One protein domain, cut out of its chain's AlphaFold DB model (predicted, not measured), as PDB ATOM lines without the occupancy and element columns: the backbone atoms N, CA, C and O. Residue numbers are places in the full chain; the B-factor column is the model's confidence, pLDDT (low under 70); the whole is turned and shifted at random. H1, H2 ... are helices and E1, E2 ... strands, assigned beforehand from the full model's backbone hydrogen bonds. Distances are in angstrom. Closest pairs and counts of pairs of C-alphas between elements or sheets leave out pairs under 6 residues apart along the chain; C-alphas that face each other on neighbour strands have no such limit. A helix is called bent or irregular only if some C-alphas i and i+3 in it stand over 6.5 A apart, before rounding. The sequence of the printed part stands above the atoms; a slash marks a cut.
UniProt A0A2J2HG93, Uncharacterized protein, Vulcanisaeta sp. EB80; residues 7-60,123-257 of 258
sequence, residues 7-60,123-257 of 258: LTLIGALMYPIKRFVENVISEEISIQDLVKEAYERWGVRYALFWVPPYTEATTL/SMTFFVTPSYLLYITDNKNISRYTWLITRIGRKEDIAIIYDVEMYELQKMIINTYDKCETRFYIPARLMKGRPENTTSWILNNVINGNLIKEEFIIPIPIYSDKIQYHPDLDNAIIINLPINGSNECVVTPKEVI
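What this domain is: This is residues 7 to 60 and 123 to 257 of the 258 residues of an uncharacterized protein of Vulcanisaeta sp. EB80 (UniProt A0A2J2HG93). The antiparallel pair E1 and E4 lies in the middle, with H1, H2 and H3 to one side and a larger lobe of strands E5 to E10 to the other, where the curved hairpin E6 and E7 and the long hairpin E9 and E10 stand with the small pair E5 and E8. The pair E2 and E3 reaches out from this body as a thin arm. The printed part has 189 residues, in the order H1 H2 E1 E2 E3 E4 H3 H4 E5 E6 E7 E8 E9 E10, mixed helices and strands, with five sheets of two antiparallel strands each. It is compact, with a radius of gyration of the C-alphas of 16.4 A, and spans 48 by 45 by 33 A.

How they stand to each other: E6, residues 198 to 207, and E7, residues 210 to 219, form a hairpin, with N 205 and O 212 2.8 A apart. E6 bends by 70 degrees at residue 202 and E7 by 65 degrees at residue 213. The closest C-alphas of E6 and E1, residues 44 to 49, are Ile 207 and Tyr 46, 5.4 A apart. E1 is antiparallel to E4, residues 133 to 137, with N 45 and O 136 2.8 A apart. The closest C-alphas of E1 and H1, residues 7 to 20, are Ala 47 and Leu 9, 6.5 A apart. H1 touches H2, residues 31 to 40, at Met 14 and Ala 38, closest C-alphas 6.7 A apart, about perpendicular at 73 degrees, only just past steep. With residues 13 to 17 alone H1 touches H3, residues 142 to 146, at Pro 16 and Tyr 145, closest C-alphas 6.1 A apart. E9, residues 236 to 243, and E10, residues 246 to 253, form a hairpin, with N 237 and O 252 2.8 A apart. H4, residues 169 to 172, comes closest to E9 at Met 172 and Ile 239, C-alphas 5.2 A apart. E5, residues 180 to 182, comes closest to E10 at Thr 182 and Glu 248, C-alphas 5.3 A apart. E5 is antiparallel to E8, residues 227 to 231, with N 180 and O 229 2.8 A apart. E2, residues 54 to 57, is antiparallel to E3, residues 124 to 127, with N 55 and O 126 2.9 A apart; both are apart from E6, for instance. Every O i to N i+4 pair is within hydrogen-bond range in H2 and H3, and 8 of 10 in H1; H4 is too short for one.

Where its parts are: H1 begins at C-alpha 7, (140.682, 159.783, 248.332), is 20.5 A long and is irregular, only just: C-alphas 13 and 16 are 6.7 A apart. E6 is 23.4 A, E7 25.2 A, E9 20.7 A and E10 22.8 A long; E10 ends at C-alpha 253, (149.373, 162.870, 261.233).

The domain as a whole: C-alphas 60 and 175, the two farthest apart, are 48.3 A apart. Residues 61 to 122 are not printed, and C-alphas 60 and 123 are 9.4 A apart across the cut. The links H3 to H4 and E5 to E6 are long. Mean pLDDT of the printed part is 87.4; residues 25 to 28, 57 to 60, 123 and 221 to 223 are under 70.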
ATOM      1  N   LEU A   7     141.964 159.309 248.848       94.19
ATOM      2  CA  LEU A   7     140.682 159.783 248.332       94.19
ATOM      3  C   LEU A   7     139.829 158.659 247.712       94.19
ATOM      4  O   LEU A   7     138.613 158.623 247.889       94.19
ATOM      5  N   THR A   8     140.456 157.724 246.997       93.19
ATOM      6  CA  THR A   8     139.770 156.548 246.442       93.19
ATOM      7  C   THR A   8     139.165 155.688 247.550       93.19
ATOM      8  O   THR A   8     138.058 155.177 247.387       93.19
ATOM      9  N   LEU A   9     139.858 155.568 248.684       95.00
ATOM     10  CA  LEU A   9     139.382 154.837 249.856       95.00
ATOM     11  C   LEU A   9     138.164 155.508 250.499       95.00
ATOM     12  O   LEU A   9     137.185 154.828 250.802       95.00
ATOM     13  N   ILE A  10     138.177 156.839 250.632       95.38
ATOM     14  CA  ILE A  10     137.005 157.605 251.091       95.38
ATOM     15  C   ILE A  10     135.811 157.378 250.158       95.38
ATOM     16  O   ILE A  10     134.705 157.107 250.621       95.38
ATOM     17  N   GLY A  11     136.032 157.406 248.841       92.88
ATOM     18  CA  GLY A  11     134.983 157.102 247.869       92.88
ATOM     19  C   GLY A  11     134.432 155.681 247.994       92.88
ATOM     20  O   GLY A  11     133.220 155.485 247.899       92.88
ATOM     21  N   ALA A  12     135.296 154.698 248.257       93.44
ATOM     22  CA  ALA A  12     134.882 153.318 248.488       93.44
ATOM     23  C   ALA A  12     134.020 153.179 249.755       93.44
ATOM     24  O   ALA A  12     132.999 152.498 249.705       93.44
ATOM     25  N   LEU A  13     134.378 153.868 250.846       93.88
ATOM     26  CA  LEU A  13     133.610 153.894 252.099       93.88
ATOM     27  C   LEU A  13     132.240 154.567 251.935       93.88
ATOM     28  O   LEU A  13     131.232 154.064 252.427       93.88
ATOM     29  N   MET A  14     132.195 155.692 251.222       92.38
ATOM     30  CA  MET A  14     130.972 156.479 251.054       92.38
ATOM     31  C   MET A  14     129.996 155.877 250.044       92.38
ATOM     32  O   MET A  14     128.790 156.086 250.158       92.38
ATOM     33  N   TYR A  15     130.478 155.107 249.068       90.12
ATOM     34  CA  TYR A  15     129.628 154.501 248.045       90.12
ATOM     35  C   TYR A  15     128.463 153.652 248.601       90.12
ATOM     36  O   TYR A  15     127.315 153.921 248.229       90.12
ATOM     37  N   PRO A  16     128.684 152.648 249.478       89.38
ATOM     38  CA  PRO A  16     127.584 151.872 250.044       89.38
ATOM     39  C   PRO A  16     126.662 152.724 250.919       89.38
ATOM     40  O   PRO A  16     125.453 152.520 250.898       89.38
ATOM     41  N   ILE A  17     127.197 153.708 251.641       89.81
ATOM     42  CA  ILE A  17     126.404 154.621 252.469       89.81
ATOM     43  C   ILE A  17     125.415 155.403 251.602       89.81
ATOM     44  O   ILE A  17     124.207 155.361 251.831       89.81
ATOM     45  N   LYS A  18     125.916 156.049 250.548       86.88
ATOM     46  CA  LYS A  18     125.100 156.800 249.591       86.88
ATOM     47  C   LYS A  18     124.012 155.927 248.976       86.88
ATOM     48  O   LYS A  18     122.845 156.309 248.932       86.88
ATOM     49  N   ARG A  19     124.387 154.712 248.577       84.00
ATOM     50  CA  ARG A  19     123.474 153.763 247.944       84.00
ATOM     51  C   ARG A  19     122.395 153.237 248.890       84.00
ATOM     52  O   ARG A  19     121.244 153.161 248.483       84.00
ATOM     53  N   PHE A  20     122.756 152.827 250.105       82.12
ATOM     54  CA  PHE A  20     121.866 152.060 250.986       82.12
ATOM     55  C   PHE A  20     121.218 152.886 252.099       82.12
ATOM     56  O   PHE A  20     120.154 152.505 252.578       82.12
ATOM     57  N   VAL A  21     121.823 154.001 252.509       82.00
ATOM     58  CA  VAL A  21     121.265 154.892 253.540       82.00
ATOM     59  C   VAL A  21     120.485 156.025 252.898       82.00
ATOM     60  O   VAL A  21     119.376 156.338 253.314       82.00
ATOM     61  N   GLU A  22     121.069 156.645 251.879       78.94
ATOM     62  CA  GLU A  22     120.509 157.856 251.280       78.94
ATOM     63  C   GLU A  22     119.669 157.557 250.041       78.94
ATOM     64  O   GLU A  22     118.960 158.431 249.551       78.94
ATOM     65  N   ASN A  23     119.717 156.312 249.553       77.44
ATOM     66  CA  ASN A  23     119.053 155.878 248.328       77.44
ATOM     67  C   ASN A  23     119.463 156.730 247.107       77.44
ATOM     68  O   ASN A  23     118.701 156.896 246.155       77.44
ATOM     69  N   VAL A  24     120.686 157.277 247.143       76.00
ATOM     70  CA  VAL A  24     121.268 158.106 246.086       76.00
ATOM     71  C   VAL A  24     122.315 157.288 245.339       76.00
ATOM     72  O   VAL A  24     123.322 156.848 245.896       76.00
ATOM     73  N   ILE A  25     122.114 157.120 244.035       61.88
ATOM     74  CA  ILE A  25     123.107 156.542 243.122       61.88
ATOM     75  C   ILE A  25     123.940 157.714 242.586       61.88
ATOM     76  O   ILE A  25     123.767 158.139 241.449       61.88
ATOM     77  N   SER A  26     124.756 158.348 243.435       56.94
ATOM     78  CA  SER A  26     125.361 159.638 243.073       56.94
ATOM     79  C   SER A  26     126.498 159.470 242.059       56.94
ATOM     80  O   SER A  26     127.597 159.050 242.427       56.94
ATOM     81  N   GLU A  27     126.256 159.837 240.800       57.50
ATOM     82  CA  GLU A  27     127.313 160.123 239.813       57.50
ATOM     83  C   GLU A  27     127.671 161.632 239.763       57.50
ATOM     84  O   GLU A  27     128.665 161.988 239.142       57.50
ATOM     85  N   GLU A  28     126.934 162.503 240.474       64.25
ATOM     86  CA  GLU A  28     127.049 163.978 240.370       64.25
ATOM     87  C   GLU A  28     127.630 164.698 241.605       64.25
ATOM     88  O   GLU A  28     127.793 165.916 241.588       64.25
ATOM     89  N   ILE A  29     127.956 163.986 242.689       76.25
ATOM     90  CA  ILE A  29     128.545 164.623 243.880       76.25
ATOM     91  C   ILE A  29     129.982 165.058 243.579       76.25
ATOM     92  O   ILE A  29     130.799 164.261 243.105       76.25
ATOM     93  N   SER A  30     130.308 166.315 243.891       86.75
ATOM     94  CA  SER A  30     131.678 166.806 243.763       86.75
ATOM     95  C   SER A  30     132.608 166.095 244.753       86.75
ATOM     96  O   SER A  30     132.211 165.689 245.846       86.75
ATOM     97  N   ILE A  31     133.887 165.960 244.394       87.50
ATOM     98  CA  ILE A  31     134.895 165.326 245.261       87.50
ATOM     99  C   ILE A  31     134.989 166.042 246.618       87.50
ATOM    100  O   ILE A  31     135.160 165.389 247.646       87.50
ATOM    101  N   GLN A  32     134.877 167.373 246.625       89.19
ATOM    102  CA  GLN A  32     134.946 168.168 247.851       89.19
ATOM    103  C   GLN A  32     133.742 167.902 248.755       89.19
ATOM    104  O   GLN A  32     133.928 167.683 249.949       89.19
ATOM    105  N   ASP A  33     132.537 167.834 248.187       90.31
ATOM    106  CA  ASP A  33     131.320 167.546 248.952       90.31
ATOM    107  C   ASP A  33     131.346 166.130 249.529       90.31
ATOM    108  O   ASP A  33     131.009 165.934 250.693       90.31
ATOM    109  N   LEU A  34     131.830 165.149 248.755       91.62
ATOM    110  CA  LEU A  34     131.987 163.768 249.217       91.62
ATOM    111  C   LEU A  34     132.907 163.678 250.441       91.62
ATOM    112  O   LEU A  34     132.601 162.973 251.400       91.62
ATOM    113  N   VAL A  35     134.044 164.373 250.393       94.19
ATOM    114  CA  VAL A  35     135.039 164.373 251.472       94.19
ATOM    115  C   VAL A  35     134.518 165.122 252.695       94.19
ATOM    116  O   VAL A  35     134.666 164.635 253.817       94.19
ATOM    117  N   LYS A  36     133.875 166.272 252.482       94.25
ATOM    118  CA  LYS A  36     133.255 167.055 253.548       94.25
ATOM    119  C   LYS A  36     132.175 166.248 254.261       94.25
ATOM    120  O   LYS A  36     132.169 166.183 255.482       94.25
ATOM    121  N   GLU A  37     131.319 165.561 253.515       92.81
ATOM    122  CA  GLU A  37     130.278 164.717 254.091       92.81
ATOM    123  C   GLU A  37     130.836 163.490 254.816       92.81
ATOM    124  O   GLU A  37     130.354 163.147 255.899       92.81
ATOM    125  N   ALA A  38     131.866 162.843 254.260       94.00
ATOM    126  CA  ALA A  38     132.547 161.740 254.933       94.00
ATOM    127  C   ALA A  38     133.068 162.163 256.314       94.00
ATOM    128  O   ALA A  38     132.955 161.396 257.268       94.00
ATOM    129  N   TYR A  39     133.581 163.390 256.431       95.88
ATOM    130  CA  TYR A  39     134.057 163.953 257.689       95.88
ATOM    131  C   TYR A  39     132.920 164.421 258.608       95.88
ATOM    132  O   TYR A  39     132.772 163.899 259.707       95.88
ATOM    133  N   GLU A  40     132.091 165.369 258.168       94.38
ATOM    134  CA  GLU A  40     131.109 166.049 259.024       94.38
ATOM    135  C   GLU A  40     129.964 165.132 259.469       94.38
ATOM    136  O   GLU A  40     129.466 165.255 260.586       94.38
ATOM    137  N   ARG A  41     129.526 164.214 258.599       92.12
ATOM    138  CA  ARG A  41     128.362 163.355 258.855       92.12
ATOM    139  C   ARG A  41     128.754 161.954 259.305       92.12
ATOM    140  O   ARG A  41     128.076 161.355 260.142       92.12
ATOM    141  N   TRP A  42     129.822 161.417 258.725       92.31
ATOM    142  CA  TRP A  42     130.257 160.037 258.946       92.31
ATOM    143  C   TRP A  42     131.552 159.924 259.739       92.31
ATOM    144  O   TRP A  42     131.999 158.808 260.009       92.31
ATOM    145  N   GLY A  43     132.129 161.048 260.158       94.19
ATOM    146  CA  GLY A  43     133.214 161.045 261.118       94.19
ATOM    147  C   GLY A  43     134.548 160.552 260.589       94.19
ATOM    148  O   GLY A  43     135.429 160.257 261.389       94.19
ATOM    149  N   VAL A  44     134.703 160.357 259.275       95.44
ATOM    150  CA  VAL A  44     135.917 159.784 258.682       95.44
ATOM    151  C   VAL A  44     137.007 160.842 258.632       95.44
ATOM    152  O   VAL A  44     136.895 161.847 257.932       95.44
ATOM    153  N   ARG A  45     138.087 160.603 259.374       95.38
ATOM    154  CA  ARG A  45     139.186 161.560 259.551       95.38
ATOM    155  C   ARG A  45     140.377 161.267 258.659       95.38
ATOM    156  O   ARG A  45     141.070 162.197 258.252       95.38
ATOM    157  N   TYR A  46     140.624 159.989 258.382       95.62
ATOM    158  CA  TYR A  46     141.835 159.539 257.704       95.62
ATOM    159  C   TYR A  46     141.656 158.164 257.060       95.62
ATOM    160  O   TYR A  46     140.878 157.358 257.576       95.62
ATOM    161  N   ALA A  47     142.385 157.882 255.973       96.06
ATOM    162  CA  ALA A  47     142.390 156.574 255.317       96.06
ATOM    163  C   ALA A  47     143.744 156.231 254.666       96.06
ATOM    164  O   ALA A  47     144.339 157.050 253.966       96.06
ATOM    165  N   LEU A  48     144.198 154.989 254.846       95.25
ATOM    166  CA  LEU A  48     145.425 154.430 254.281       95.25
ATOM    167  C   LEU A  48     145.172 153.045 253.671       95.25
ATOM    168  O   LEU A  48     144.294 152.301 254.111       95.25
ATOM    169  N   PHE A  49     145.987 152.684 252.682       94.31
ATOM    170  CA  PHE A  49     145.984 151.361 252.066       94.31
ATOM    171  C   PHE A  49     147.268 150.621 252.423       94.31
ATOM    172  O   PHE A  49     148.369 151.160 252.279       94.31
ATOM    173  N   TRP A  50     147.116 149.379 252.857       93.38
ATOM    174  CA  TRP A  50     148.213 148.432 252.985       93.38
ATOM    175  C   TRP A  50     148.532 147.883 251.604       93.38
ATOM    176  O   TRP A  50     147.634 147.369 250.940       93.38
ATOM    177  N   VAL A  51     149.781 148.012 251.166       89.69
ATOM    178  CA  VAL A  51     150.219 147.689 249.808       89.69
ATOM    179  C   VAL A  51     150.778 146.262 249.781       89.69
ATOM    180  O   VAL A  51     151.908 146.043 250.218       89.69
ATOM    181  N   PRO A  52     150.022 145.275 249.265       85.19
ATOM    182  CA  PRO A  52     150.533 143.926 249.060       85.19
ATOM    183  C   PRO A  52     151.614 143.915 247.987       85.19
ATOM    184  O   PRO A  52     151.662 144.828 247.157       85.19
ATOM    185  N   PRO A  53     152.370 142.814 247.865       83.62
ATOM    186  CA  PRO A  53     153.057 142.516 246.625       83.62
ATOM    187  C   PRO A  53     152.094 142.594 245.434       83.62
ATOM    188  O   PRO A  53     151.012 142.000 245.450       83.62
ATOM    189  N   TYR A  54     152.478 143.356 244.414       81.94
ATOM    190  CA  TYR A  54     151.646 143.621 243.249       81.94
ATOM    191  C   TYR A  54     152.444 143.549 241.952       81.94
ATOM    192  O   TYR A  54     153.660 143.740 241.936       81.94
ATOM    193  N   THR A  55     151.739 143.304 240.852       74.69
ATOM    194  CA  THR A  55     152.265 143.440 239.494       74.69
ATOM    195  C   THR A  55     151.404 144.414 238.701       74.69
ATOM    196  O   THR A  55     150.184 144.472 238.879       74.69
ATOM    197  N   GLU A  56     152.041 145.210 237.850       73.62
ATOM    198  CA  GLU A  56     151.356 146.107 236.928       73.62
ATOM    199  C   GLU A  56     151.314 145.481 235.539       73.62
ATOM    200  O   GLU A  56     152.341 145.081 234.996       73.62
ATOM    201  N   ALA A  57     150.126 145.448 234.944       68.50
ATOM    202  CA  ALA A  57     149.962 145.154 233.531       68.50
ATOM    203  C   ALA A  57     149.486 146.420 232.822       68.50
ATOM    204  O   ALA A  57     148.412 146.958 233.111       68.50
ATOM    205  N   THR A  58     150.273 146.900 231.869       63.09
ATOM    206  CA  THR A  58     149.816 147.924 230.932       63.09
ATOM    207  C   THR A  58     148.987 147.223 229.867       63.09
ATOM    208  O   THR A  58     149.479 146.341 229.166       63.09
ATOM    209  N   THR A  59     147.706 147.570 229.757       56.25
ATOM    210  CA  THR A  59     146.830 146.986 228.735       56.25
ATOM    211  C   THR A  59     147.204 147.545 227.362       56.25
ATOM    212  O   THR A  59     146.644 148.542 226.908       56.25
ATOM    213  N   LEU A  60     148.141 146.877 226.675       50.47
ATOM    214  CA  LEU A  60     148.492 147.150 225.272       50.47
ATOM    215  C   LEU A  60     147.264 147.064 224.350       50.47
ATOM    216  O   LEU A  60     147.209 147.718 223.319       50.47
ATOM    217  N   SER A 123     147.500 151.515 233.447       61.62
ATOM    218  CA  SER A 123     148.016 150.321 234.114       61.62
ATOM    219  C   SER A 123     146.938 149.725 235.025       61.62
ATOM    220  O   SER A 123     146.206 150.446 235.721       61.62
ATOM    221  N   MET A 124     146.759 148.415 234.907       73.06
ATOM    222  CA  MET A 124     146.007 147.596 235.843       73.06
ATOM    223  C   MET A 124     146.985 147.035 236.859       73.06
ATOM    224  O   MET A 124     148.136 146.760 236.520       73.06
ATOM    225  N   THR A 125     146.521 146.848 238.084       78.25
ATOM    226  CA  THR A 125     147.358 146.321 239.153       78.25
ATOM    227  C   THR A 125     146.699 145.117 239.769       78.25
ATOM    228  O   THR A 125     145.528 145.157 240.136       78.25
ATOM    229  N   PHE A 126     147.472 144.046 239.857       77.81
ATOM    230  CA  PHE A 126     147.055 142.787 240.439       77.81
ATOM    231  C   PHE A 126     147.818 142.592 241.738       77.81
ATOM    232  O   PHE A 126     149.049 142.574 241.741       77.81
ATOM    233  N   PHE A 127     147.078 142.459 242.832       83.44
ATOM    234  CA  PHE A 127     147.627 142.170 244.149       83.44
ATOM    235  C   PHE A 127     147.714 140.658 244.348       83.44
ATOM    236  O   PHE A 127     146.759 139.935 244.067       83.44
ATOM    237  N   VAL A 128     148.864 140.181 244.820       81.00
ATOM    238  CA  VAL A 128     149.132 138.744 244.998       81.00
ATOM    239  C   VAL A 128     148.440 138.196 246.251       81.00
ATOM    240  O   VAL A 128     148.102 137.016 246.310       81.00
ATOM    241  N   THR A 129     148.210 139.048 247.252       83.81
ATOM    242  CA  THR A 129     147.580 138.692 248.531       83.81
ATOM    243  C   THR A 129     146.462 139.676 248.884       83.81
ATOM    244  O   THR A 129     146.413 140.765 248.302       83.81
ATOM    245  N   PRO A 130     145.579 139.340 249.849       86.94
ATOM    246  CA  PRO A 130     144.601 140.289 250.371       86.94
ATOM    247  C   PRO A 130     145.255 141.600 250.825       86.94
ATOM    248  O   PRO A 130     146.366 141.591 251.361       86.94
ATOM    249  N   SER A 131     144.555 142.711 250.602       89.56
ATOM    250  CA  SER A 131     144.950 144.053 251.039       89.56
ATOM    251  C   SER A 131     144.141 144.491 252.255       89.56
ATOM    252  O   SER A 131     143.002 144.061 252.431       89.56
ATOM    253  N   TYR A 132     144.691 145.425 253.029       93.12
ATOM    254  CA  TYR A 132     144.013 146.015 254.182       93.12
ATOM    255  C   TYR A 132     143.696 147.487 253.945       93.12
ATOM    256  O   TYR A 132     144.502 148.251 253.409       93.12
ATOM    257  N   LEU A 133     142.504 147.876 254.382       94.44
ATOM    258  CA  LEU A 133     142.043 149.253 254.435       94.44
ATOM    259  C   LEU A 133     142.115 149.716 255.888       94.44
ATOM    260  O   LEU A 133     141.397 149.186 256.732       94.44
ATOM    261  N   LEU A 134     142.923 150.731 256.169       95.38
ATOM    262  CA  LEU A 134     142.888 151.416 257.456       95.38
ATOM    263  C   LEU A 134     142.105 152.713 257.293       95.38
ATOM    264  O   LEU A 134     142.400 153.504 256.402       95.38
ATOM    265  N   TYR A 135     141.144 152.966 258.173       95.56
ATOM    266  CA  TYR A 135     140.516 154.276 258.294       95.56
ATOM    267  C   TYR A 135     140.280 154.625 259.763       95.56
ATOM    268  O   TYR A 135     140.082 153.746 260.599       95.56
ATOM    269  N   ILE A 136     140.310 155.919 260.073       95.56
ATOM    270  CA  ILE A 136     140.041 156.448 261.414       95.56
ATOM    271  C   ILE A 136     138.707 157.180 261.375       95.56
ATOM    272  O   ILE A 136     138.484 158.025 260.505       95.56
ATOM    273  N   THR A 137     137.824 156.853 262.317       94.88
ATOM    274  CA  THR A 137     136.488 157.442 262.416       94.88
ATOM    275  C   THR A 137     136.082 157.683 263.870       94.88
ATOM    276  O   THR A 137     136.482 156.926 264.755       94.88
ATOM    277  N   ASP A 138     135.258 158.702 264.115       93.50
ATOM    278  CA  ASP A 138     134.527 158.856 265.382       93.50
ATOM    279  C   ASP A 138     133.145 158.159 265.373       93.50
ATOM    280  O   ASP A 138     132.557 157.921 266.432       93.50
ATOM    281  N   ASN A 139     132.658 157.724 264.204       92.38
ATOM    282  CA  ASN A 139     131.356 157.088 264.039       92.38
ATOM    283  C   ASN A 139     131.474 155.570 263.845       92.38
ATOM    284  O   ASN A 139     131.640 155.053 262.738       92.38
ATOM    285  N   LYS A 140     131.263 154.820 264.930       88.50
ATOM    286  CA  LYS A 140     131.318 153.346 264.928       88.50
ATOM    287  C   LYS A 140     130.335 152.680 263.957       88.50
ATOM    288  O   LYS A 140     130.570 151.542 263.551       88.50
ATOM    289  N   ASN A 141     129.246 153.352 263.565       87.94
ATOM    290  CA  ASN A 141     128.255 152.773 262.651       87.94
ATOM    291  C   ASN A 141     128.786 152.602 261.226       87.94
ATOM    292  O   ASN A 141     128.210 151.816 260.475       87.94
ATOM    293  N   ILE A 142     129.875 153.289 260.856       89.12
ATOM    294  CA  ILE A 142     130.445 153.172 259.513       89.12
ATOM    295  C   ILE A 142     130.907 151.741 259.196       89.12
ATOM    296  O   ILE A 142     130.770 151.290 258.061       89.12
ATOM    297  N   SER A 143     131.331 150.993 260.222       87.25
ATOM    298  CA  SER A 143     131.752 149.588 260.122       87.25
ATOM    299  C   SER A 143     130.689 148.680 259.493       87.25
ATOM    300  O   SER A 143     131.019 147.755 258.752       87.25
ATOM    301  N   ARG A 144     129.397 148.973 259.710       89.25
ATOM    302  CA  ARG A 144     128.276 148.220 259.118       89.25
ATOM    303  C   ARG A 144     128.235 148.351 257.598       89.25
ATOM    304  O   ARG A 144     127.829 147.416 256.918       89.25
ATOM    305  N   TYR A 145     128.660 149.499 257.075       90.56
ATOM    306  CA  TYR A 145     128.701 149.771 255.641       90.56
ATOM    307  C   TYR A 145     130.028 149.355 255.011       90.56
ATOM    308  O   TYR A 145     130.064 149.123 253.806       90.56
ATOM    309  N   THR A 146     131.095 149.191 255.802       91.44
ATOM    310  CA  THR A 146     132.372 148.646 255.319       91.44
ATOM    311  C   THR A 146     132.177 147.271 254.680       91.44
ATOM    312  O   THR A 146     132.686 147.042 253.591       91.44
ATOM    313  N   TRP A 147     131.342 146.404 255.261       90.25
ATOM    314  CA  TRP A 147     130.975 145.103 254.675       90.25
ATOM    315  C   TRP A 147     130.326 145.185 253.285       90.25
ATOM    316  O   TRP A 147     130.326 144.210 252.542       90.25
ATOM    317  N   LEU A 148     129.760 146.341 252.929       89.56
ATOM    318  CA  LEU A 148     129.046 146.565 251.671       89.56
ATOM    319  C   LEU A 148     129.929 147.215 250.594       89.56
ATOM    320  O   LEU A 148     129.440 147.544 249.506       89.56
ATOM    321  N   ILE A 149     131.222 147.416 250.870       90.12
ATOM    322  CA  ILE A 149     132.184 147.850 249.857       90.12
ATOM    323  C   ILE A 149     132.308 146.736 248.816       90.12
ATOM    324  O   ILE A 149     132.721 145.622 249.111       90.12
ATOM    325  N   THR A 150     131.950 147.064 247.576       87.25
ATOM    326  CA  THR A 150     131.959 146.131 246.433       87.25
ATOM    327  C   THR A 150     133.016 146.478 245.391       87.25
ATOM    328  O   THR A 150     133.215 145.737 244.430       87.25
ATOM    329  N   ARG A 151     133.683 147.627 245.546       86.94
ATOM    330  CA  ARG A 151     134.707 148.127 244.626       86.94
ATOM    331  C   ARG A 151     135.616 149.147 245.300       86.94
ATOM    332  O   ARG A 151     135.151 149.904 246.153       86.94
ATOM    333  N   ILE A 152     136.870 149.219 244.862       88.81
ATOM    334  CA  ILE A 152     137.836 150.243 245.281       88.81
ATOM    335  C   ILE A 152     138.525 150.782 244.028       88.81
ATOM    336  O   ILE A 152     139.377 150.119 243.452       88.81
ATOM    337  N   GLY A 153     138.164 151.996 243.605       85.38
ATOM    338  CA  GLY A 153     138.667 152.580 242.361       85.38
ATOM    339  C   GLY A 153     137.639 152.530 241.239       85.38
ATOM    340  O   GLY A 153     136.583 153.160 241.331       85.38
ATOM    341  N   ARG A 154     137.979 151.863 240.137       76.06
ATOM    342  CA  ARG A 154     137.180 151.859 238.906       76.06
ATOM    343  C   ARG A 154     135.975 150.921 239.027       76.06
ATOM    344  O   ARG A 154     135.838 150.165 239.985       76.06
ATOM    345  N   LYS A 155     135.070 150.961 238.039       74.56
ATOM    346  CA  LYS A 155     133.888 150.072 238.016       74.56
ATOM    347  C   LYS A 155     134.299 148.598 237.853       74.56
ATOM    348  O   LYS A 155     133.563 147.729 238.299       74.56
ATOM    349  N   GLU A 156     135.448 148.348 237.229       72.81
ATOM    350  CA  GLU A 156     136.064 147.031 237.049       72.81
ATOM    351  C   GLU A 156     136.851 146.516 238.271       72.81
ATOM    352  O   GLU A 156     137.085 145.313 238.362       72.81
ATOM    353  N   ASP A 157     137.208 147.384 239.223       79.56
ATOM    354  CA  ASP A 157     138.033 147.032 240.388       79.56
ATOM    355  C   ASP A 157     137.148 146.486 241.524       79.56
ATOM    356  O   ASP A 157     136.869 147.166 242.517       79.56
ATOM    357  N   ILE A 158     136.639 145.265 241.337       82.88
ATOM    358  CA  ILE A 158     135.751 144.590 242.292       82.88
ATOM    359  C   ILE A 158     136.525 144.237 243.568       82.88
ATOM    360  O   ILE A 158     137.618 143.676 243.510       82.88
ATOM    361  N   ALA A 159     135.926 144.530 244.721       85.81
ATOM    362  CA  ALA A 159     136.465 144.194 246.033       85.81
ATOM    363  C   ALA A 159     135.441 143.390 246.842       85.81
ATOM    364  O   ALA A 159     134.237 143.630 246.740       85.81
ATOM    365  N   ILE A 160     135.931 142.449 247.651       86.25
ATOM    366  CA  ILE A 160     135.136 141.674 248.607       86.25
ATOM    367  C   ILE A 160     135.784 141.852 249.976       86.25
ATOM    368  O   ILE A 160     136.979 141.607 250.132       86.25
ATOM    369  N   ILE A 161     134.994 142.292 250.951       89.56
ATOM    370  CA  ILE A 161     135.442 142.461 252.332       89.56
ATOM    371  C   ILE A 161     135.200 141.155 253.086       89.56
ATOM    372  O   ILE A 161     134.060 140.710 253.207       89.56
ATOM    373  N   TYR A 162     136.283 140.540 253.562       88.38
ATOM    374  CA  TYR A 162     136.244 139.274 254.300       88.38
ATOM    375  C   TYR A 162     136.254 139.461 255.815       88.38
ATOM    376  O   TYR A 162     135.754 138.598 256.530       88.38
ATOM    377  N   ASP A 163     136.817 140.571 256.293       90.69
ATOM    378  CA  ASP A 163     136.962 140.856 257.714       90.69
ATOM    379  C   ASP A 163     136.917 142.366 257.980       90.69
ATOM    380  O   ASP A 163     137.329 143.170 257.136       90.69
ATOM    381  N   VAL A 164     136.388 142.745 259.144       91.56
ATOM    382  CA  VAL A 164     136.301 144.127 259.626       91.56
ATOM    383  C   VAL A 164     136.561 144.136 261.127       91.56
ATOM    384  O   VAL A 164     135.679 143.833 261.932       91.56
ATOM    385  N   GLU A 165     137.759 144.568 261.499       91.81
ATOM    386  CA  GLU A 165     138.156 144.730 262.893       91.81
ATOM    387  C   GLU A 165     138.059 146.200 263.317       91.81
ATOM    388  O   GLU A 165     138.403 147.118 262.571       91.81
ATOM    389  N   MET A 166     137.573 146.434 264.538       92.56
ATOM    390  CA  MET A 166     137.479 147.771 265.123       92.56
ATOM    391  C   MET A 166     138.349 147.863 266.365       92.56
ATOM    392  O   MET A 166     138.169 147.111 267.323       92.56
ATOM    393  N   TYR A 167     139.218 148.864 266.372       93.00
ATOM    394  CA  TYR A 167     140.139 149.125 267.464       93.00
ATOM    395  C   TYR A 167     139.926 150.520 268.040       93.00
ATOM    396  O   TYR A 167     139.602 151.475 267.334       93.00
ATOM    397  N   GLU A 168     140.131 150.650 269.347       93.06
ATOM    398  CA  GLU A 168     140.164 151.952 269.999       93.06
ATOM    399  C   GLU A 168     141.539 152.589 269.785       93.06
ATOM    400  O   GLU A 168     142.543 152.086 270.288       93.06
ATOM    401  N   LEU A 169     141.575 153.707 269.054       91.69
ATOM    402  CA  LEU A 169     142.814 154.359 268.625       91.69
ATOM    403  C   LEU A 169     143.781 154.622 269.786       91.69
ATOM    404  O   LEU A 169     144.945 154.249 269.697       91.69
ATOM    405  N   GLN A 170     143.282 155.159 270.904       90.81
ATOM    406  CA  GLN A 170     144.076 155.475 272.102       90.81
ATOM    407  C   GLN A 170     144.857 154.272 272.657       90.81
ATOM    408  O   GLN A 170     145.955 154.443 273.174       90.81
ATOM    409  N   LYS A 171     144.325 153.049 272.526       92.44
ATOM    410  CA  LYS A 171     144.980 151.822 273.017       92.44
ATOM    411  C   LYS A 171     146.073 151.302 272.085       92.44
ATOM    412  O   LYS A 171     146.880 150.483 272.510       92.44
ATOM    413  N   MET A 172     146.075 151.742 270.830       92.62
ATOM    414  CA  MET A 172     147.064 151.338 269.831       92.62
ATOM    415  C   MET A 172     148.227 152.327 269.714       92.62
ATOM    416  O   MET A 172     149.231 152.003 269.078       92.62
ATOM    417  N   ILE A 173     148.092 153.529 270.284       92.25
ATOM    418  CA  ILE A 173     149.136 154.552 270.238       92.25
ATOM    419  C   ILE A 173     150.350 154.075 271.034       92.25
ATOM    420  O   ILE A 173     150.244 153.712 272.205       92.25
ATOM    421  N   ILE A 174     151.514 154.124 270.394       89.19
ATOM    422  CA  ILE A 174     152.804 153.855 271.023       89.19
ATOM    423  C   ILE A 174     153.693 155.097 270.930       89.19
ATOM    424  O   ILE A 174     153.744 155.774 269.906       89.19
ATOM    425  N   ASN A 175     154.400 155.403 272.019       76.19
ATOM    426  CA  ASN A 175     155.171 156.647 272.144       76.19
ATOM    427  C   ASN A 175     156.658 156.493 271.798       76.19
ATOM    428  O   ASN A 175     157.382 157.484 271.761       76.19
ATOM    429  N   THR A 176     157.131 155.267 271.569       70.88
ATOM    430  CA  THR A 176     158.556 154.975 271.373       70.88
ATOM    431  C   THR A 176     158.750 153.916 270.301       70.88
ATOM    432  O   THR A 176     158.358 152.765 270.495       70.88
ATOM    433  N   TYR A 177     159.383 154.301 269.194       71.88
ATOM    434  CA  TYR A 177     159.888 153.382 268.182       71.88
ATOM    435  C   TYR A 177     161.062 154.044 267.458       71.88
ATOM    436  O   TYR A 177     160.887 155.107 266.864       71.88
ATOM    437  N   ASP A 178     162.243 153.427 267.502       74.00
ATOM    438  CA  ASP A 178     163.413 153.963 266.797       74.00
ATOM    439  C   ASP A 178     163.282 153.745 265.287       74.00
ATOM    440  O   ASP A 178     163.563 154.641 264.499       74.00
ATOM    441  N   LYS A 179     162.791 152.574 264.863       85.75
ATOM    442  CA  LYS A 179     162.699 152.192 263.450       85.75
ATOM    443  C   LYS A 179     161.437 151.396 263.182       85.75
ATOM    444  O   LYS A 179     161.334 150.272 263.655       85.75
ATOM    445  N   CYS A 180     160.504 151.955 262.421       89.94
ATOM    446  CA  CYS A 180     159.234 151.328 262.074       89.94
ATOM    447  C   CYS A 180     159.313 150.515 260.788       89.94
ATOM    448  O   CYS A 180     160.051 150.858 259.866       89.94
ATOM    449  N   GLU A 181     158.500 149.463 260.728       91.19
ATOM    450  CA  GLU A 181     158.284 148.679 259.519       91.19
ATOM    451  C   GLU A 181     156.799 148.636 259.187       91.19
ATOM    452  O   GLU A 181     155.975 148.385 260.071       91.19
ATOM    453  N   THR A 182     156.469 148.883 257.921       92.38
ATOM    454  CA  THR A 182     155.078 148.905 257.472       92.38
ATOM    455  C   THR A 182     154.928 148.573 256.002       92.38
ATOM    456  O   THR A 182     155.818 148.869 255.206       92.38
ATOM    457  N   ARG A 183     153.776 148.027 255.614       92.75
ATOM    458  CA  ARG A 183     153.375 147.949 254.195       92.75
ATOM    459  C   ARG A 183     152.359 149.008 253.793       92.75
ATOM    460  O   ARG A 183     151.981 149.091 252.627       92.75
ATOM    461  N   PHE A 184     151.892 149.821 254.736       93.88
ATOM    462  CA  PHE A 184     151.074 150.976 254.391       93.88
ATOM    463  C   PHE A 184     151.916 152.000 253.638       93.88
ATOM    464  O   PHE A 184     153.083 152.217 253.964       93.88
ATOM    465  N   TYR A 185     151.331 152.654 252.635       93.06
ATOM    466  CA  TYR A 185     151.970 153.857 252.114       93.06
ATOM    467  C   TYR A 185     151.994 154.938 253.200       93.06
ATOM    468  O   TYR A 185     151.111 155.002 254.059       93.06
ATOM    469  N   ILE A 186     152.995 155.812 253.148       93.69
ATOM    470  CA  ILE A 186     153.251 156.784 254.211       93.69
ATOM    471  C   ILE A 186     153.431 158.170 253.599       93.69
ATOM    472  O   ILE A 186     154.238 158.308 252.680       93.69
ATOM    473  N   PRO A 187     152.757 159.218 254.097       94.94
ATOM    474  CA  PRO A 187     153.089 160.575 253.696       94.94
ATOM    475  C   PRO A 187     154.534 160.922 254.081       94.94
ATOM    476  O   PRO A 187     154.937 160.754 255.233       94.94
ATOM    477  N   ALA A 188     155.317 161.434 253.131       94.62
ATOM    478  CA  ALA A 188     156.743 161.709 253.305       94.62
ATOM    479  C   ALA A 188     157.028 162.695 254.454       94.62
ATOM    480  O   ALA A 188     158.079 162.619 255.083       94.62
ATOM    481  N   ARG A 189     156.074 163.579 254.783       94.44
ATOM    482  CA  ARG A 189     156.190 164.515 255.915       94.44
ATOM    483  C   ARG A 189     156.177 163.849 257.296       94.44
ATOM    484  O   ARG A 189     156.485 164.511 258.276       94.44
ATOM    485  N   LEU A 190     155.780 162.578 257.392       94.19
ATOM    486  CA  LEU A 190     155.672 161.846 258.662       94.19
ATOM    487  C   LEU A 190     156.908 160.991 258.980       94.19
ATOM    488  O   LEU A 190     156.880 160.193 259.919       94.19
ATOM    489  N   MET A 191     157.982 161.119 258.199       93.00
ATOM    490  CA  MET A 191     159.203 160.336 258.370       93.00
ATOM    491  C   MET A 191     160.459 161.204 258.304       93.00
ATOM    492  O   MET A 191     160.498 162.238 257.641       93.00
ATOM    493  N   LYS A 192     161.512 160.743 258.981       91.19
ATOM    494  CA  LYS A 192     162.851 161.327 258.942       91.19
ATOM    495  C   LYS A 192     163.698 160.596 257.904       91.19
ATOM    496  O   LYS A 192     163.925 159.390 258.007       91.19
ATOM    497  N   GLY A 193     164.201 161.349 256.927       87.00
ATOM    498  CA  GLY A 193     164.955 160.805 255.797       87.00
ATOM    499  C   GLY A 193     164.065 160.097 254.772       87.00
ATOM    500  O   GLY A 193     162.842 160.084 254.893       87.00
ATOM    501  N   ARG A 194     164.684 159.523 253.734       86.12
ATOM    502  CA  ARG A 194     163.983 158.726 252.720       86.12
ATOM    503  C   ARG A 194     164.397 157.258 252.827       86.12
ATOM    504  O   ARG A 194     165.598 156.991 252.828       86.12
ATOM    505  N   PRO A 195     163.440 156.324 252.908       86.81
ATOM    506  CA  PRO A 195     163.743 154.903 252.936       86.81
ATOM    507  C   PRO A 195     164.241 154.418 251.569       86.81
ATOM    508  O   PRO A 195     163.753 154.843 250.519       86.81
ATOM    509  N   GLU A 196     165.216 153.513 251.589       82.19
ATOM    510  CA  GLU A 196     165.744 152.877 250.381       82.19
ATOM    511  C   GLU A 196     164.697 151.955 249.737       82.19
ATOM    512  O   GLU A 196     163.798 151.449 250.409       82.19
ATOM    513  N   ASN A 197     164.823 151.715 248.428       81.12
ATOM    514  CA  ASN A 197     163.981 150.777 247.672       81.12
ATOM    515  C   ASN A 197     162.468 151.058 247.726       81.12
ATOM    516  O   ASN A 197     161.639 150.146 247.690       81.12
ATOM    517  N   THR A 198     162.103 152.335 247.776       87.62
ATOM    518  CA  THR A 198     160.715 152.796 247.730       87.62
ATOM    519  C   THR A 198     160.445 153.621 246.480       87.62
ATOM    520  O   THR A 198     161.361 154.090 245.803       87.62
ATOM    521  N   THR A 199     159.168 153.784 246.146       88.94
ATOM    522  CA  THR A 199     158.717 154.724 245.117       88.94
ATOM    523  C   THR A 199     157.920 155.840 245.774       88.94
ATOM    524  O   THR A 199     157.367 155.644 246.858       88.94
ATOM    525  N   SER A 200     157.860 157.011 245.141       90.69
ATOM    526  CA  SER A 200     157.061 158.122 245.642       90.69
ATOM    527  C   SER A 200     156.054 158.626 244.618       90.69
ATOM    528  O   SER A 200     156.364 158.763 243.433       90.69
ATOM    529  N   TRP A 201     154.833 158.904 245.081       89.94
ATOM    530  CA  TRP A 201     153.751 159.470 244.271       89.94
ATOM    531  C   TRP A 201     153.093 160.642 244.984       89.94
ATOM    532  O   TRP A 201     152.931 160.637 246.198       89.94
ATOM    533  N   ILE A 202     152.653 161.634 244.214       92.19
ATOM    534  CA  ILE A 202     151.867 162.754 244.736       92.19
ATOM    535  C   ILE A 202     150.394 162.347 244.725       92.19
ATOM    536  O   ILE A 202     149.805 162.193 243.652       92.19
ATOM    537  N   LEU A 203     149.803 162.171 245.907       91.19
ATOM    538  CA  LEU A 203     148.416 161.731 246.075       91.19
ATOM    539  C   LEU A 203     147.583 162.804 246.779       91.19
ATOM    540  O   LEU A 203     148.106 163.635 247.518       91.19
ATOM    541  N   ASN A 204     146.264 162.758 246.573       92.25
ATOM    542  CA  ASN A 204     145.328 163.523 247.392       92.25
ATOM    543  C   ASN A 204     145.104 162.769 248.706       92.25
ATOM    544  O   ASN A 204     144.407 161.750 248.728       92.25
ATOM    545  N   ASN A 205     145.708 163.268 249.777       93.38
ATOM    546  CA  ASN A 205     145.408 162.855 251.132       93.38
ATOM    547  C   ASN A 205     144.109 163.501 251.619       93.38
ATOM    548  O   ASN A 205     143.739 164.592 251.177       93.38
ATOM    549  N   VAL A 206     143.441 162.820 252.543       93.50
ATOM    550  CA  VAL A 206     142.236 163.304 253.212       93.50
ATOM    551  C   VAL A 206     142.515 163.354 254.704       93.50
ATOM    552  O   VAL A 206     142.703 162.309 255.317       93.50
ATOM    553  N   ILE A 207     142.555 164.560 255.272       94.31
ATOM    554  CA  ILE A 207     142.794 164.787 256.704       94.31
ATOM    555  C   ILE A 207     141.680 165.682 257.240       94.31
ATOM    556  O   ILE A 207     141.558 166.832 256.818       94.31
ATOM    557  N   ASN A 208     140.857 165.151 258.149       94.19
ATOM    558  CA  ASN A 208     139.740 165.865 258.785       94.19
ATOM    559  C   ASN A 208     138.849 166.626 257.780       94.19
ATOM    560  O   ASN A 208     138.560 167.806 257.957       94.19
ATOM    561  N   GLY A 209     138.483 165.972 256.673       92.25
ATOM    562  CA  GLY A 209     137.642 166.573 255.631       92.25
ATOM    563  C   GLY A 209     138.359 167.532 254.672       92.25
ATOM    564  O   GLY A 209     137.715 168.092 253.789       92.25
ATOM    565  N   ASN A 210     139.679 167.705 254.785       93.81
ATOM    566  CA  ASN A 210     140.468 168.536 253.875       93.81
ATOM    567  C   ASN A 210     141.260 167.695 252.874       93.81
ATOM    568  O   ASN A 210     141.828 166.658 253.223       93.81
ATOM    569  N   LEU A 211     141.334 168.183 251.634       93.25
ATOM    570  CA  LEU A 211     142.156 167.605 250.575       93.25
ATOM    571  C   LEU A 211     143.536 168.248 250.559       93.25
ATOM    572  O   LEU A 211     143.665 169.445 250.308       93.25
ATOM    573  N   ILE A 212     144.566 167.435 250.762       93.25
ATOM    574  CA  ILE A 212     145.959 167.880 250.753       93.25
ATOM    575  C   ILE A 212     146.705 167.066 249.704       93.25
ATOM    576  O   ILE A 212     146.720 165.840 249.751       93.25
ATOM    577  N   LYS A 213     147.318 167.738 248.726       93.62
ATOM    578  CA  LYS A 213     148.246 167.075 247.804       93.62
ATOM    579  C   LYS A 213     149.590 166.936 248.495       93.62
ATOM    580  O   LYS A 213     150.225 167.945 248.784       93.62
ATOM    581  N   GLU A 214     150.031 165.708 248.716       94.31
ATOM    582  CA  GLU A 214     151.335 165.447 249.319       94.31
ATOM    583  C   GLU A 214     152.017 164.223 248.712       94.31
ATOM    584  O   GLU A 214     151.390 163.394 248.047       94.31
ATOM    585  N   GLU A 215     153.334 164.155 248.895       94.88
ATOM    586  CA  GLU A 215     154.149 163.019 248.478       94.88
ATOM    587  C   GLU A 215     153.935 161.855 249.447       94.88
ATOM    588  O   GLU A 215     154.113 161.992 250.656       94.88
ATOM    589  N   PHE A 216     153.583 160.700 248.900       94.19
ATOM    590  CA  PHE A 216     153.513 159.432 249.604       94.19
ATOM    591  C   PHE A 216     154.658 158.540 249.170       94.19
ATOM    592  O   PHE A 216     154.960 158.456 247.983       94.19
ATOM    593  N   ILE A 217     155.240 157.844 250.133       93.69
ATOM    594  CA  ILE A 217     156.215 156.785 249.935       93.69
ATOM    595  C   ILE A 217     155.476 155.448 249.946       93.69
ATOM    596  O   ILE A 217     154.694 155.170 250.857       93.69
ATOM    597  N   ILE A 218     155.712 154.633 248.924       90.38
ATOM    598  CA  ILE A 218     155.051 153.349 248.686       90.38
ATOM    599  C   ILE A 218     156.116 152.243 248.606       90.38
ATOM    600  O   ILE A 218     157.165 152.459 247.981       90.38
ATOM    601  N   PRO A 219     155.880 151.062 249.217       86.25
ATOM    602  CA  PRO A 219     156.809 149.940 249.105       86.25
ATOM    603  C   PRO A 219     156.893 149.450 247.657       86.25
ATOM    604  O   PRO A 219     155.880 149.388 246.957       86.25
ATOM    605  N   ILE A 220     158.095 149.069 247.213       82.00
ATOM    606  CA  ILE A 220     158.296 148.395 245.927       82.00
ATOM    607  C   ILE A 220     158.445 146.888 246.189       82.00
ATOM    608  O   ILE A 220     159.503 146.464 246.664       82.00
ATOM    609  N   PRO A 221     157.453 146.061 245.800       69.81
ATOM    610  CA  PRO A 221     157.429 144.628 246.105       69.81
ATOM    611  C   PRO A 221     158.656 143.826 245.663       69.81
ATOM    612  O   PRO A 221     158.942 142.782 246.235       69.81
ATOM    613  N   ILE A 222     159.364 144.290 244.626       69.06
ATOM    614  CA  ILE A 222     160.533 143.606 244.054       69.06
ATOM    615  C   ILE A 222     161.713 143.584 245.037       69.06
ATOM    616  O   ILE A 222     162.516 142.656 245.007       69.06
ATOM    617  N   TYR A 223     161.823 144.595 245.903       63.88
ATOM    618  CA  TYR A 223     162.973 144.769 246.793       63.88
ATOM    619  C   TYR A 223     162.655 144.435 248.248       63.88
ATOM    620  O   TYR A 223     163.495 143.883 248.954       63.88
ATOM    621  N   SER A 224     161.458 144.797 248.704       71.56
ATOM    622  CA  SER A 224     160.955 144.507 250.042       71.56
ATOM    623  C   SER A 224     159.446 144.708 250.038       71.56
ATOM    624  O   SER A 224     158.939 145.670 249.461       71.56
ATOM    625  N   ASP A 225     158.716 143.822 250.704       77.56
ATOM    626  CA  ASP A 225     157.279 143.987 250.896       77.56
ATOM    627  C   ASP A 225     156.955 145.045 251.967       77.56
ATOM    628  O   ASP A 225     155.832 145.541 251.998       77.56
ATOM    629  N   LYS A 226     157.935 145.434 252.799       88.19
ATOM    630  CA  LYS A 226     157.827 146.464 253.846       88.19
ATOM    631  C   LYS A 226     158.761 147.652 253.613       88.19
ATOM    632  O   LYS A 226     159.922 147.486 253.235       88.19
ATOM    633  N   ILE A 227     158.283 148.848 253.948       89.94
ATOM    634  CA  ILE A 227     159.091 150.053 254.140       89.94
ATOM    635  C   ILE A 227     159.662 150.030 255.556       89.94
ATOM    636  O   ILE A 227     158.910 149.918 256.521       89.94
ATOM    637  N   GLN A 228     160.975 150.218 255.678       91.00
ATOM    638  CA  GLN A 228     161.630 150.513 256.951       91.00
ATOM    639  C   GLN A 228     161.936 152.011 257.041       91.00
ATOM    640  O   GLN A 228     162.611 152.541 256.163       91.00
ATOM    641  N   TYR A 229     161.477 152.703 258.083       91.50
ATOM    642  CA  TYR A 229     161.622 154.160 258.198       91.50
ATOM    643  C   TYR A 229     161.724 154.630 259.654       91.50
ATOM    644  O   TYR A 229     161.338 153.922 260.582       91.50
ATOM    645  N   HIS A 230     162.227 155.850 259.848       92.88
ATOM    646  CA  HIS A 230     162.248 156.514 261.152       92.88
ATOM    647  C   HIS A 230     161.057 157.482 261.221       92.88
ATOM    648  O   HIS A 230     160.970 158.374 260.373       92.88
ATOM    649  N   PRO A 231     160.117 157.320 262.164       92.38
ATOM    650  CA  PRO A 231     158.952 158.192 262.267       92.38
ATOM    651  C   PRO A 231     159.346 159.605 262.717       92.38
ATOM    652  O   PRO A 231     160.215 159.787 263.572       92.38
ATOM    653  N   ASP A 232     158.683 160.619 262.162       93.00
ATOM    654  CA  ASP A 232     158.821 161.990 262.646       93.00
ATOM    655  C   ASP A 232     157.824 162.279 263.773       93.00
ATOM    656  O   ASP A 232     156.699 162.721 263.537       93.00
ATOM    657  N   LEU A 233     158.244 162.016 265.011       90.25
ATOM    658  CA  LEU A 233     157.421 162.184 266.214       90.25
ATOM    659  C   LEU A 233     156.952 163.624 266.460       90.25
ATOM    660  O   LEU A 233     156.045 163.823 267.270       90.25
ATOM    661  N   ASP A 234     157.519 164.625 265.784       90.44
ATOM    662  CA  ASP A 234     157.050 166.009 265.888       90.44
ATOM    663  C   ASP A 234     155.711 166.190 265.161       90.44
ATOM    664  O   ASP A 234     154.819 166.863 265.682       90.44
ATOM    665  N   ASN A 235     155.517 165.483 264.043       91.81
ATOM    666  CA  ASN A 235     154.350 165.601 263.164       91.81
ATOM    667  C   ASN A 235     153.426 164.369 263.181       91.81
ATOM    668  O   ASN A 235     152.255 164.461 262.799       91.81
ATOM    669  N   ALA A 236     153.927 163.221 263.632       92.56
ATOM    670  CA  ALA A 236     153.242 161.939 263.562       92.56
ATOM    671  C   ALA A 236     152.924 161.345 264.938       92.56
ATOM    672  O   ALA A 236     153.598 161.600 265.936       92.56
ATOM    673  N   ILE A 237     151.895 160.502 264.954       93.12
ATOM    674  CA  ILE A 237     151.583 159.554 266.021       93.12
ATOM    675  C   ILE A 237     151.783 158.162 265.447       93.12
ATOM    676  O   ILE A 237     151.451 157.914 264.286       93.12
ATOM    677  N   ILE A 238     152.345 157.270 266.253       93.81
ATOM    678  CA  ILE A 238     152.601 155.893 265.860       93.81
ATOM    679  C   ILE A 238     151.499 155.001 266.427       93.81
ATOM    680  O   ILE A 238     151.185 155.064 267.615       93.81
ATOM    681  N   ILE A 239     150.944 154.153 265.573       94.12
ATOM    682  CA  ILE A 239     149.923 153.164 265.889       94.12
ATOM    683  C   ILE A 239     150.534 151.782 265.672       94.12
ATOM    684  O   ILE A 239     151.056 151.493 264.595       94.12
ATOM    685  N   ASN A 240     150.452 150.921 266.683       93.94
ATOM    686  CA  ASN A 240     150.800 149.512 266.556       93.94
ATOM    687  C   ASN A 240     149.550 148.708 266.177       93.94
ATOM    688  O   ASN A 240     148.701 148.452 267.032       93.94
ATOM    689  N   LEU A 241     149.422 148.352 264.898       93.69
ATOM    690  CA  LEU A 241     148.213 147.741 264.351       93.69
ATOM    691  C   LEU A 241     148.388 146.218 264.199       93.69
ATOM    692  O   LEU A 241     149.226 145.794 263.399       93.69
ATOM    693  N   PRO A 242     147.614 145.385 264.918       91.44
ATOM    694  CA  PRO A 242     147.645 143.939 264.728       91.44
ATOM    695  C   PRO A 242     146.953 143.553 263.411       91.44
ATOM    696  O   PRO A 242     145.804 143.911 263.178       91.44
ATOM    697  N   ILE A 243     147.660 142.826 262.543       88.06
ATOM    698  CA  ILE A 243     147.170 142.297 261.261       88.06
ATOM    699  C   ILE A 243     147.691 140.862 261.082       88.06
ATOM    700  O   ILE A 243     148.902 140.631 261.043       88.06
ATOM    701  N   ASN A 244     146.783 139.885 260.941       79.81
ATOM    702  CA  ASN A 244     147.087 138.459 260.715       79.81
ATOM    703  C   ASN A 244     148.143 137.863 261.673       79.81
ATOM    704  O   ASN A 244     149.051 137.147 261.249       79.81
ATOM    705  N   GLY A 245     148.068 138.180 262.967       78.12
ATOM    706  CA  GLY A 245     149.035 137.684 263.959       78.12
ATOM    707  C   GLY A 245     150.427 138.326 263.872       78.12
ATOM    708  O   GLY A 245     151.337 137.913 264.587       78.12
ATOM    709  N   SER A 246     150.590 139.347 263.029       84.81
ATOM    710  CA  SER A 246     151.746 140.241 263.001       84.81
ATOM    711  C   SER A 246     151.331 141.654 263.409       84.81
ATOM    712  O   SER A 246     150.144 141.964 263.451       84.81
ATOM    713  N   ASN A 247     152.300 142.511 263.709       89.31
ATOM    714  CA  ASN A 247     152.056 143.919 263.998       89.31
ATOM    715  C   ASN A 247     152.661 144.785 262.888       89.31
ATOM    716  O   ASN A 247     153.800 144.554 262.472       89.31
ATOM    717  N   GLU A 248     151.911 145.782 262.431       91.88
ATOM    718  CA  GLU A 248     152.363 146.818 261.501       91.88
ATOM    719  C   GLU A 248     152.524 148.134 262.273       91.88
ATOM    720  O   GLU A 248     151.588 148.589 262.937       91.88
ATOM    721  N   CYS A 249     153.698 148.768 262.180       93.06
ATOM    722  CA  CYS A 249     153.866 150.121 262.705       93.06
ATOM    723  C   CYS A 249     153.296 151.108 261.682       93.06
ATOM    724  O   CYS A 249     153.843 151.253 260.595       93.06
ATOM    725  N   VAL A 250     152.210 151.807 261.998       94.06
ATOM    726  CA  VAL A 250     151.592 152.779 261.086       94.06
ATOM    727  C   VAL A 250     151.716 154.175 261.672       94.06
ATOM    728  O   VAL A 250     151.364 154.396 262.827       94.06
ATOM    729  N   VAL A 251     152.197 155.137 260.883       93.50
ATOM    730  CA  VAL A 251     152.188 156.549 261.289       93.50
ATOM    731  C   VAL A 251     150.975 157.280 260.741       93.50
ATOM    732  O   VAL A 251     150.592 157.115 259.584       93.50
ATOM    733  N   THR A 252     150.404 158.139 261.575       93.19
ATOM    734  CA  THR A 252     149.292 159.022 261.221       93.19
ATOM    735  C   THR A 252     149.623 160.460 261.604       93.19
ATOM    736  O   THR A 252     150.272 160.660 262.633       93.19
ATOM    737  N   PRO A 253     149.179 161.476 260.842       94.50
ATOM    738  CA  PRO A 253     149.373 162.870 261.233       94.50
ATOM    739  C   PRO A 253     148.745 163.152 262.605       94.50
ATOM    740  O   PRO A 253     147.616 162.730 262.855       94.50
ATOM    741  N   LYS A 254     149.430 163.909 263.472       92.56
ATOM    742  CA  LYS A 254     148.882 164.341 264.778       92.56
ATOM    743  C   LYS A 254     147.533 165.046 264.645       92.56
ATOM    744  O   LYS A 254     146.640 164.831 265.456       92.56
ATOM    745  N   GLU A 255     147.392 165.829 263.579       93.00
ATOM    746  CA  GLU A 255     146.179 166.558 263.201       93.00
ATOM    747  C   GLU A 255     144.934 165.658 263.140       93.00
ATOM    748  O   GLU A 255     143.840 166.142 263.368       93.00
ATOM    749  N   VAL A 256     145.070 164.358 262.855       89.12
ATOM    750  CA  VAL A 256     143.931 163.424 262.772       89.12
ATOM    751  C   VAL A 256     143.302 163.146 264.143       89.12
ATOM    752  O   VAL A 256     142.119 162.813 264.218       89.12
ATOM    753  N   ILE A 257     144.091 163.235 265.219       81.50
ATOM    754  CA  ILE A 257     143.679 162.869 266.585       81.50
ATOM    755  C   ILE A 257     143.315 164.103 267.424       81.50
ATOM    756  O   ILE A 257     142.492 163.987 268.331       81.50
TER     757      ILE A 257